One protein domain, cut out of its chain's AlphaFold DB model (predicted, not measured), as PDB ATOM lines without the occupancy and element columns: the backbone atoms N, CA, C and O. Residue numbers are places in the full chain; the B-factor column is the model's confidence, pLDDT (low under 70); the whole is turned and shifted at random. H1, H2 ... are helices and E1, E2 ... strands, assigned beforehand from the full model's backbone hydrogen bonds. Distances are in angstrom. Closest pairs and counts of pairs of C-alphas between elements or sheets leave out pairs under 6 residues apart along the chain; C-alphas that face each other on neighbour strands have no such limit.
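What this domain is: This is residues 2 to 51 and 182 to 212 of the 213 residues of an uncharacterized protein of Taibaiella chishuiensis (UniProt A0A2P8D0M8). A five-stranded sheet, strongly twisted, curls round one helix, H1, which packs on one face. A short helix, H2, follows E3 directly and only grazes the sheet. The printed part has 81 residues, in the order H1, E1, E2, E3, H2, E4, E5; the sheet's order is E1, E2, E3, E5, E4, all antiparallel, and the class is mixed, helices and strands. The whole is compact, with a radius of gyration of the C-alphas of 11.8 A, and its rounded outline spans 34 by 29 by 22 A.

How they stand to each other: Start with H1, residues 2 to 15, and look for the strands around it: E1, residues 23 to 26; E2, residues 32 to 36; E3, residues 39 to 45; E4, residues 191 to 194; and E5, residues 205 to 211. H1 is on the sheet they form, giving two layers, a helix on one face of a sheet. Its closest C-alphas to E3 are those of Tyr 7 and Val 43, 6.5 A apart; to E4, those of Ala 10 and Val 193, 6.1 A apart. E1, E2 and E3 are a meander, each strand the antiparallel neighbour of the one before. In the hairpin E1 and E2, N 25 and O 33 are within hydrogen-bond range at 2.8 A; in the hairpin E2 and E3, look at N 34 and O 41, 2.8 A. E3 and E5 are antiparallel at 152 degrees, with N 42 and O 209 at 2.8 A. In the hairpin E4 and E5, N 193 and O 206 are at 2.8 A. E1 and E4 are the edge strands and are apart. H2, residues 46 to 51, only grazes the sheet; its closest C-alphas to E5 are those of Tyr 46 and Ser 205, 7.0 A apart. In H1 and H2 every O i to N i+4 pair is within hydrogen-bond range.

Where its parts are: Find C-alpha 2 at (22.041, 24.534, -35.281); from there H1 runs 20.5 A to C-alpha 15 at (24.240, 17.251, -54.305). E3 runs 20.0 A from Lys 39 to Arg 45. E5 runs 19.1 A from Ser 205 to Ile 211, whose C-alpha is at (10.740, 23.270, -57.600).

The domain as a whole: The two C-alphas farthest apart, those of Asp 38 and Ser 198, are 34.3 A apart. Residues 52 to 181 are not printed, and C-alphas 51 and 182 stand 19.6 A apart across this cut. Of the links printed whole, none is long. The mean pLDDT of the printed part is 81.3; look for values under 70 at residues 2 to 4, residue 188 and residues 197 to 203.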
ATOM      1  N   GLU A   2      21.934  25.995 -35.096       59.53
ATOM      2  CA  GLU A   2      22.041  24.534 -35.281       59.53
ATOM      3  C   GLU A   2      21.123  23.989 -36.396       59.53
ATOM      4  O   GLU A   2      21.572  23.212 -37.229       59.53
ATOM      5  N   GLU A   3      19.882  24.480 -36.505       60.06
ATOM      6  CA  GLU A   3      18.963  24.065 -37.582       60.06
ATOM      7  C   GLU A   3      19.464  24.458 -38.980       60.06
ATOM      8  O   GLU A   3      19.493  23.616 -39.870       60.06
ATOM      9  N   THR A   4      19.944  25.695 -39.159       63.12
ATOM     10  CA  THR A   4      20.543  26.180 -40.418       63.12
ATOM     11  C   THR A   4      21.688  25.286 -40.890       63.12
ATOM     12  O   THR A   4      21.778  24.969 -42.072       63.12
ATOM     13  N   THR A   5      22.548  24.855 -39.963       74.38
ATOM     14  CA  THR A   5      23.676  23.970 -40.271       74.38
ATOM     15  C   THR A   5      23.210  22.615 -40.802       74.38
ATOM     16  O   THR A   5      23.859  22.060 -41.685       74.38
ATOM     17  N   ASN A   6      22.069  22.107 -40.337       86.94
ATOM     18  CA  ASN A   6      21.573  20.804 -40.764       86.94
ATOM     19  C   ASN A   6      20.949  20.823 -42.170       86.94
ATOM     20  O   ASN A   6      21.233  19.916 -42.942       86.94
ATOM     21  N   TYR A   7      20.182  21.855 -42.552       88.81
ATOM     22  CA  TYR A   7      19.672  21.971 -43.935       88.81
ATOM     23  C   TYR A   7      20.818  22.090 -44.952       88.81
ATOM     24  O   TYR A   7      20.815  21.414 -45.980       88.81
ATOM     25  N   ILE A   8      21.841  22.890 -44.624       89.38
ATOM     26  CA  ILE A   8      23.066  23.025 -45.427       89.38
ATOM     27  C   ILE A   8      23.756  21.668 -45.586       89.38
ATOM     28  O   ILE A   8      24.141  21.288 -46.691       89.38
ATOM     29  N   GLU A   9      23.926  20.928 -44.492       90.25
ATOM     30  CA  GLU A   9      24.605  19.636 -44.527       90.25
ATOM     31  C   GLU A   9      23.789  18.564 -45.264       90.25
ATOM     32  O   GLU A   9      24.367  17.755 -45.990       90.25
ATOM     33  N   ALA A  10      22.457  18.584 -45.149       90.50
ATOM     34  CA  ALA A  10      21.578  17.683 -45.889       90.50
ATOM     35  C   ALA A  10      21.711  17.907 -47.397       90.50
ATOM     36  O   ALA A  10      21.943  16.955 -48.142       90.50
ATOM     37  N   PHE A  11      21.679  19.170 -47.830       92.31
ATOM     38  CA  PHE A  11      21.854  19.508 -49.239       92.31
ATOM     39  C   PHE A  11      23.249  19.145 -49.762       92.31
ATOM     40  O   PHE A  11      23.380  18.583 -50.846       92.31
ATOM     41  N   LYS A  12      24.308  19.380 -48.975       92.25
ATOM     42  CA  LYS A  12      25.678  18.986 -49.351       92.25
ATOM     43  C   LYS A  12      25.809  17.481 -49.570       92.25
ATOM     44  O   LYS A  12      26.500  17.066 -50.497       92.25
ATOM     45  N   ARG A  13      25.146  16.665 -48.743       90.56
ATOM     46  CA  ARG A  13      25.115  15.205 -48.924       90.56
ATOM     47  C   ARG A  13      24.339  14.787 -50.165       90.56
ATOM     48  O   ARG A  13      24.797  13.883 -50.852       90.56
ATOM     49  N   PHE A  14      23.217  15.443 -50.445       91.44
ATOM     50  CA  PHE A  14      22.409  15.196 -51.638       91.44
ATOM     51  C   PHE A  14      23.164  15.530 -52.928       91.44
ATOM     52  O   PHE A  14      23.382  14.656 -53.762       91.44
ATOM     53  N   ALA A  15      23.626  16.773 -53.069       90.44
ATOM     54  CA  ALA A  15      24.240  17.251 -54.305       90.44
ATOM     55  C   ALA A  15      25.729  16.869 -54.433       90.44
ATOM     56  O   ALA A  15      26.318  17.004 -55.504       90.44
ATOM     57  N   GLY A  16      26.369  16.400 -53.354       90.44
ATOM     58  CA  GLY A  16      27.799  16.070 -53.346       90.44
ATOM     59  C   GLY A  16      28.716  17.297 -53.442       90.44
ATOM     60  O   GLY A  16      29.842  17.194 -53.932       90.44
ATOM     61  N   VAL A  17      28.236  18.454 -52.978       90.69
ATOM     62  CA  VAL A  17      28.869  19.776 -53.141       90.69
ATOM     63  C   VAL A  17      29.481  20.306 -51.847       90.69
ATOM     64  O   VAL A  17      29.233  19.804 -50.745       90.69
ATOM     65  N   LYS A  18      30.291  21.361 -51.967       86.31
ATOM     66  CA  LYS A  18      30.847  22.082 -50.811       86.31
ATOM     67  C   LYS A  18      30.026  23.322 -50.468       86.31
ATOM     68  O   LYS A  18      29.298  23.874 -51.283       86.31
ATOM     69  N   GLU A  19      30.179  23.781 -49.229       77.69
ATOM     70  CA  GLU A  19      29.598  25.051 -48.792       77.69
ATOM     71  C   GLU A  19      30.201  26.213 -49.602       77.69
ATOM     72  O   GLU A  19      31.419  26.272 -49.791       77.69
ATOM     73  N   GLY A  20      29.344  27.112 -50.093       81.62
ATOM     74  CA  GLY A  20      29.718  28.217 -50.984       81.62
ATOM     75  C   GLY A  20      29.540  27.933 -52.480       81.62
ATOM     76  O   GLY A  20      29.697  28.855 -53.276       81.62
ATOM     77  N   GLU A  21      29.195  26.699 -52.867       89.12
ATOM     78  CA  GLU A  21      28.840  26.344 -54.256       89.12
ATOM     79  C   GLU A  21      27.346  26.556 -54.566       89.12
ATOM     80  O   GLU A  21      26.947  26.504 -55.723       89.12
ATOM     81  N   PHE A  22      26.536  26.836 -53.544       92.62
ATOM     82  CA  PHE A  22      25.099  27.101 -53.622       92.62
ATOM     83  C   PHE A  22      24.720  28.238 -52.667       92.62
ATOM     84  O   PHE A  22      25.457  28.536 -51.718       92.62
ATOM     85  N   SER A  23      23.562  28.856 -52.891       91.75
ATOM     86  CA  SER A  23      22.954  29.797 -51.941       91.75
ATOM     87  C   SER A  23      21.739  29.168 -51.281       91.75
ATOM     88  O   SER A  23      20.979  28.480 -51.952       91.75
ATOM     89  N   ILE A  24      21.549  29.425 -49.988       90.75
ATOM     90  CA  ILE A  24      20.416  28.918 -49.215       90.75
ATOM     91  C   ILE A  24      19.686  30.067 -48.520       90.75
ATOM     92  O   ILE A  24      20.317  30.927 -47.899       90.75
ATOM     93  N   GLU A  25      18.363  30.050 -48.595       90.38
ATOM     94  CA  GLU A  25      17.463  30.934 -47.866       90.38
ATOM     95  C   GLU A  25      16.616  30.115 -46.888       90.38
ATOM     96  O   GLU A  25      16.072  29.068 -47.233       90.38
ATOM     97  N   LEU A  26      16.517  30.581 -45.641       84.19
ATOM     98  CA  LEU A  26      15.655  29.972 -44.632       84.19
ATOM     99  C   LEU A  26      14.361  30.765 -44.514       84.19
ATOM    100  O   LEU A  26      14.391  31.932 -44.124       84.19
ATOM    101  N   THR A  27      13.236  30.096 -44.721       77.44
ATOM    102  CA  THR A  27      11.894  30.686 -44.598       77.44
ATOM    103  C   THR A  27      11.270  30.456 -43.219       77.44
ATOM    104  O   THR A  27      10.125  30.808 -42.949       77.44
ATOM    105  N   GLY A  28      12.047  29.924 -42.273       74.56
ATOM    106  CA  GLY A  28      11.606  29.689 -40.903       74.56
ATOM    107  C   GLY A  28      10.987  28.306 -40.750       74.56
ATOM    108  O   GLY A  28      11.715  27.360 -40.468       74.56
ATOM    109  N   LYS A  29       9.658  28.195 -40.866       72.50
ATOM    110  CA  LYS A  29       8.925  26.935 -40.612       72.50
ATOM    111  C   LYS A  29       8.668  26.074 -41.853       72.50
ATOM    112  O   LYS A  29       8.255  24.933 -41.701       72.50
ATOM    113  N   GLU A  30       8.945  26.606 -43.037       75.25
ATOM    114  CA  GLU A  30       8.675  25.971 -44.340       75.25
ATOM    115  C   GLU A  30       9.896  25.204 -44.895       75.25
ATOM    116  O   GLU A  30       9.879  24.654 -45.999       75.25
ATOM    117  N   GLY A  31      10.982  25.160 -44.116       86.00
ATOM    118  CA  GLY A  31      12.259  24.569 -44.504       86.00
ATOM    119  C   GLY A  31      13.235  25.598 -45.079       86.00
ATOM    120  O   GLY A  31      13.378  26.710 -44.556       86.00
ATOM    121  N   ALA A  32      13.963  25.186 -46.115       91.06
ATOM    122  CA  ALA A  32      14.984  25.983 -46.776       91.06
ATOM    123  C   ALA A  32      14.882  25.885 -48.302       91.06
ATOM    124  O   ALA A  32      14.651  24.801 -48.836       91.06
ATOM    125  N   TYR A  33      15.136  26.996 -48.983       92.00
ATOM    126  CA  TYR A  33      15.233  27.078 -50.438       92.00
ATOM    127  C   TYR A  33      16.701  27.175 -50.832       92.00
ATOM    128  O   TYR A  33      17.462  27.943 -50.240       92.00
ATOM    129  N   VAL A  34      17.128  26.360 -51.789       93.06
ATOM    130  CA  VAL A  34      18.517  26.253 -52.227       93.06
ATOM    131  C   VAL A  34      18.602  26.493 -53.724       93.06
ATOM    132  O   VAL A  34      18.032  25.740 -54.503       93.06
ATOM    133  N   HIS A  35      19.396  27.480 -54.132       93.31
ATOM    134  CA  HIS A  35      19.718  27.690 -55.542       93.31
ATOM    135  C   HIS A  35      21.075  27.072 -55.874       93.31
ATOM    136  O   HIS A  35      22.100  27.427 -55.272       93.31
ATOM    137  N   TYR A  36      21.080  26.159 -56.842       92.81
ATOM    138  CA  TYR A  36      22.266  25.457 -57.322       92.81
ATOM    139  C   TYR A  36      22.094  25.055 -58.794       92.81
ATOM    140  O   TYR A  36      21.072  24.484 -59.154       92.81
ATOM    141  N   ASP A  37      23.103  25.331 -59.630       89.25
ATOM    142  CA  ASP A  37      23.146  24.948 -61.057       89.25
ATOM    143  C   ASP A  37      21.895  25.361 -61.867       89.25
ATOM    144  O   ASP A  37      21.251  24.537 -62.512       89.25
ATOM    145  N   ASP A  38      21.523  26.646 -61.783       87.75
ATOM    146  CA  ASP A  38      20.332  27.234 -62.425       87.75
ATOM    147  C   ASP A  38      18.995  26.554 -62.054       87.75
ATOM    148  O   ASP A  38      17.991  26.728 -62.744       87.75
ATOM    149  N   LYS A  39      18.972  25.803 -60.947       89.38
ATOM    150  CA  LYS A  39      17.778  25.184 -60.371       89.38
ATOM    151  C   LYS A  39      17.541  25.657 -58.949       89.38
ATOM    152  O   LYS A  39      18.475  26.017 -58.225       89.38
ATOM    153  N   GLU A  40      16.283  25.591 -58.544       92.19
ATOM    154  CA  GLU A  40      15.867  25.770 -57.166       92.19
ATOM    155  C   GLU A  40      15.430  24.431 -56.574       92.19
ATOM    156  O   GLU A  40      14.740  23.629 -57.204       92.19
ATOM    157  N   PHE A  41      15.892  24.174 -55.357       91.94
ATOM    158  CA  PHE A  41      15.561  22.997 -54.578       91.94
ATOM    159  C   PHE A  41      14.941  23.429 -53.269       91.94
ATOM    160  O   PHE A  41      15.396  24.377 -52.628       91.94
ATOM    161  N   ARG A  42      13.971  22.656 -52.812       90.94
ATOM    162  CA  ARG A  42      13.428  22.774 -51.475       90.94
ATOM    163  C   ARG A  42      14.008  21.680 -50.592       90.94
ATOM    164  O   ARG A  42      14.085  20.523 -50.992       90.94
ATOM    165  N   VAL A  43      14.444  22.057 -49.393       91.44
ATOM    166  CA  VAL A  43      14.974  21.158 -48.362       91.44
ATOM    167  C   VAL A  43      14.098  21.303 -47.123       91.44
ATOM    168  O   VAL A  43      14.108  22.344 -46.468       91.44
ATOM    169  N   CYS A  44      13.361  20.259 -46.761       89.88
ATOM    170  CA  CYS A  44      12.426  20.290 -45.636       89.88
ATOM    171  C   CYS A  44      12.558  19.053 -44.744       89.88
ATOM    172  O   CYS A  44      12.872  17.955 -45.194       89.88
ATOM    173  N   ARG A  45      12.283  19.205 -43.452       87.81
ATOM    174  CA  ARG A  45      12.061  18.081 -42.537       87.81
ATOM    175  C   ARG A  45      10.615  17.621 -42.621       87.81
ATOM    176  O   ARG A  45       9.724  18.373 -43.009       87.81
ATOM    177  N   TYR A  46      10.362  16.426 -42.096       83.81
ATOM    178  CA  TYR A  46       9.000  15.945 -41.864       83.81
ATOM    179  C   TYR A  46       8.147  16.943 -41.063       83.81
ATOM    180  O   TYR A  46       6.981  17.167 -41.369       83.81
ATOM    181  N   THR A  47       8.729  17.566 -40.036       85.12
ATOM    182  CA  THR A  47       8.034  18.541 -39.184       85.12
ATOM    183  C   THR A  47       7.665  19.829 -39.908       85.12
ATOM    184  O   THR A  47       6.708  20.483 -39.500       85.12
ATOM    185  N   ASP A  48       8.413  20.191 -40.950       86.31
ATOM    186  CA  ASP A  48       8.159  21.396 -41.741       86.31
ATOM    187  C   ASP A  48       6.941  21.141 -42.643       86.31
ATOM    188  O   ASP A  48       5.966  21.886 -42.588       86.31
ATOM    189  N   LEU A  49       6.921  19.992 -43.334       82.75
ATOM    190  CA  LEU A  49       5.771  19.525 -44.124       82.75
ATOM    191  C   LEU A  49       4.513  19.350 -43.263       82.75
ATOM    192  O   LEU A  49       3.418  19.743 -43.653       82.75
ATOM    193  N   LEU A  50       4.667  18.811 -42.049       85.50
ATOM    194  CA  LEU A  50       3.572  18.692 -41.087       85.50
ATOM    195  C   LEU A  50       3.015  20.057 -40.675       85.50
ATOM    196  O   LEU A  50       1.805  20.200 -40.503       85.50
ATOM    197  N   TRP A  51       3.882  21.050 -40.469       84.75
ATOM    198  CA  TRP A  51       3.454  22.398 -40.112       84.75
ATOM    199  C   TRP A  51       2.725  23.085 -41.267       84.75
ATOM    200  O   TRP A  51       1.697  23.723 -41.033       84.75
ATOM    201  N   ASP A 182       5.392  13.679 -56.858       76.75
ATOM    202  CA  ASP A 182       5.150  14.587 -57.990       76.75
ATOM    203  C   ASP A 182       4.354  15.848 -57.607       76.75
ATOM    204  O   ASP A 182       4.373  16.835 -58.335       76.75
ATOM    205  N   LEU A 183       3.654  15.848 -56.467       74.06
ATOM    206  CA  LEU A 183       2.964  17.046 -55.970       74.06
ATOM    207  C   LEU A 183       3.919  18.084 -55.391       74.06
ATOM    208  O   LEU A 183       3.573  19.260 -55.302       74.06
ATOM    209  N   PHE A 184       5.092  17.638 -54.952       73.38
ATOM    210  CA  PHE A 184       6.103  18.504 -54.369       73.38
ATOM    211  C   PHE A 184       7.191  18.856 -55.376       73.38
ATOM    212  O   PHE A 184       7.767  19.934 -55.259       73.38
ATOM    213  N   SER A 185       7.481  17.963 -56.333       73.56
ATOM    214  CA  SER A 185       8.611  18.120 -57.242       73.56
ATOM    215  C   SER A 185       8.262  18.112 -58.721       73.56
ATOM    216  O   SER A 185       7.616  17.189 -59.210       73.56
ATOM    217  N   ASP A 186       8.841  19.062 -59.457       72.94
ATOM    218  CA  ASP A 186       8.712  19.173 -60.915       72.94
ATOM    219  C   ASP A 186       9.209  17.943 -61.679       72.94
ATOM    220  O   ASP A 186       8.736  17.643 -62.776       72.94
ATOM    221  N   ASP A 187      10.230  17.269 -61.145       72.19
ATOM    222  CA  ASP A 187      10.848  16.107 -61.775       72.19
ATOM    223  C   ASP A 187      10.344  14.779 -61.192       72.19
ATOM    224  O   ASP A 187      10.816  13.713 -61.599       72.19
ATOM    225  N   GLY A 188       9.382  14.857 -60.266       66.25
ATOM    226  CA  GLY A 188       8.781  13.724 -59.572       66.25
ATOM    227  C   GLY A 188       9.688  13.027 -58.559       66.25
ATOM    228  O   GLY A 188       9.331  11.973 -58.030       66.25
ATOM    229  N   ASN A 189      10.875  13.575 -58.278       74.38
ATOM    230  CA  ASN A 189      11.814  12.964 -57.348       74.38
ATOM    231  C   ASN A 189      11.743  13.629 -55.974       74.38
ATOM    232  O   ASN A 189      11.785  14.849 -55.824       74.38
ATOM    233  N   PHE A 190      11.678  12.788 -54.946       78.19
ATOM    234  CA  PHE A 190      11.642  13.212 -53.553       78.19
ATOM    235  C   PHE A 190      12.746  12.490 -52.781       78.19
ATOM    236  O   PHE A 190      12.575  11.379 -52.270       78.19
ATOM    237  N   ASP A 191      13.928  13.100 -52.736       85.88
ATOM    238  CA  ASP A 191      15.127  12.487 -52.179       85.88
ATOM    239  C   ASP A 191      15.179  12.628 -50.660       85.88
ATOM    240  O   ASP A 191      15.111  13.724 -50.101       85.88
ATOM    241  N   LYS A 192      15.367  11.504 -49.967       87.06
ATOM    242  CA  LYS A 192      15.498  11.467 -48.507       87.06
ATOM    243  C   LYS A 192      16.964  11.362 -48.088       87.06
ATOM    244  O   LYS A 192      17.635  10.369 -48.361       87.06
ATOM    245  N   VAL A 193      17.439  12.341 -47.322       85.88
ATOM    246  CA  VAL A 193      18.775  12.376 -46.714       85.88
ATOM    247  C   VAL A 193      18.679  12.251 -45.196       85.88
ATOM    248  O   VAL A 193      17.974  13.011 -44.537       85.88
ATOM    249  N   VAL A 194      19.448  11.330 -44.612       83.56
ATOM    250  CA  VAL A 194      19.556  11.159 -43.153       83.56
ATOM    251  C   VAL A 194      20.916  11.664 -42.673       83.56
ATOM    252  O   VAL A 194      21.965  11.237 -43.165       83.56
ATOM    253  N   LEU A 195      20.925  12.589 -41.707       79.62
ATOM    254  CA  LEU A 195      22.167  13.225 -41.240       79.62
ATOM    255  C   LEU A 195      22.950  12.403 -40.209       79.62
ATOM    256  O   LEU A 195      24.181  12.497 -40.154       79.62
ATOM    257  N   THR A 196      22.273  11.565 -39.425       71.19
ATOM    258  CA  THR A 196      22.893  10.704 -38.409       71.19
ATOM    259  C   THR A 196      22.585   9.233 -38.669       71.19
ATOM    260  O   THR A 196      21.435   8.814 -38.666       71.19
ATOM    261  N   GLU A 197      23.634   8.424 -38.832       57.59
ATOM    262  CA  GLU A 197      23.525   6.978 -39.100       57.59
ATOM    263  C   GLU A 197      22.939   6.178 -37.920       57.59
ATOM    264  O   GLU A 197      22.578   5.016 -38.070       57.59
ATOM    265  N   SER A 198      22.854   6.774 -36.725       45.44
ATOM    266  CA  SER A 198      22.480   6.061 -35.499       45.44
ATOM    267  C   SER A 198      20.975   5.930 -35.258       45.44
ATOM    268  O   SER A 198      20.598   5.177 -34.361       45.44
ATOM    269  N   ALA A 199      20.118   6.635 -36.002       49.56
ATOM    270  CA  ALA A 199      18.673   6.417 -35.953       49.56
ATOM    271  C   ALA A 199      17.969   7.026 -37.178       49.56
ATOM    272  O   ALA A 199      17.985   8.244 -37.355       49.56
ATOM    273  N   GLU A 200      17.282   6.193 -37.966       53.50
ATOM    274  CA  GLU A 200      16.252   6.627 -38.923       53.50
ATOM    275  C   GLU A 200      15.015   7.140 -38.167       53.50
ATOM    276  O   GLU A 200      13.931   6.563 -38.212       53.50
ATOM    277  N   THR A 201      15.164   8.212 -37.396       58.72
ATOM    278  CA  THR A 201      14.007   8.917 -36.848       58.72
ATOM    279  C   THR A 201      13.495   9.915 -37.881       58.72
ATOM    280  O   THR A 201      14.273  10.525 -38.624       58.72
ATOM    281  N   LYS A 202      12.169  10.107 -37.913       58.50
ATOM    282  CA  LYS A 202      11.509  11.124 -38.755       58.50
ATOM    283  C   LYS A 202      12.110  12.527 -38.543       58.50
ATOM    284  O   LYS A 202      12.171  13.304 -39.487       58.50
ATOM    285  N   ASP A 203      12.648  12.794 -37.351       62.75
ATOM    286  CA  ASP A 203      13.270  14.071 -36.967       62.75
ATOM    287  C   ASP A 203      14.671  14.312 -37.562       62.75
ATOM    288  O   ASP A 203      15.128  15.451 -37.609       62.75
ATOM    289  N   ASN A 204      15.356  13.259 -38.027       70.38
ATOM    290  CA  ASN A 204      16.698  13.340 -38.627       70.38
ATOM    291  C   ASN A 204      16.690  13.180 -40.155       70.38
ATOM    292  O   ASN A 204      17.758  13.134 -40.778       70.38
ATOM    293  N   SER A 205      15.498  13.051 -40.740       81.75
ATOM    294  CA  SER A 205      15.293  12.888 -42.175       81.75
ATOM    295  C   SER A 205      14.976  14.235 -42.818       81.75
ATOM    296  O   SER A 205      14.074  14.948 -42.375       81.75
ATOM    297  N   TYR A 206      15.716  14.552 -43.871       88.25
ATOM    298  CA  TYR A 206      15.521  15.713 -44.725       88.25
ATOM    299  C   TYR A 206      15.047  15.229 -46.083       88.25
ATOM    300  O   TYR A 206      15.592  14.268 -46.617       88.25
ATOM    301  N   TYR A 207      14.042  15.896 -46.617       88.44
ATOM    302  CA  TYR A 207      13.485  15.646 -47.928       88.44
ATOM    303  C   TYR A 207      13.885  16.781 -48.855       88.44
ATOM    304  O   TYR A 207      13.852  17.948 -48.453       88.44
ATOM    305  N   ILE A 208      14.339  16.419 -50.048       90.88
ATOM    306  CA  ILE A 208      14.927  17.329 -51.020       90.88
ATOM    307  C   ILE A 208      14.276  17.076 -52.369       90.88
ATOM    308  O   ILE A 208      14.227  15.938 -52.824       90.88
ATOM    309  N   PHE A 209      13.787  18.138 -52.992       88.94
ATOM    310  CA  PHE A 209      13.113  18.071 -54.282       88.94
ATOM    311  C   PHE A 209      13.313  19.368 -55.066       88.94
ATOM    312  O   PHE A 209      13.488  20.431 -54.467       88.94
ATOM    313  N   SER A 210      13.330  19.292 -56.399       88.38
ATOM    314  CA  SER A 210      13.370  20.491 -57.249       88.38
ATOM    315  C   SER A 210      11.996  21.141 -57.352       88.38
ATOM    316  O   SER A 210      11.001  20.416 -57.359       88.38
ATOM    317  N   ILE A 211      11.964  22.469 -57.457       83.25
ATOM    318  CA  ILE A 211      10.740  23.270 -57.600       83.25
ATOM    319  C   ILE A 211      10.830  24.233 -58.794       83.25
ATOM    320  O   ILE A 211      11.929  24.705 -59.122       83.25
ATOM    321  N   GLU A 212       9.681  24.549 -59.408       72.00
ATOM    322  CA  GLU A 212       9.636  25.445 -60.571       72.00
ATOM    323  C   GLU A 212      10.029  26.868 -60.149       72.00
ATOM    324  O   GLU A 212       9.547  27.397 -59.146       72.00
TER     325      GLU A 212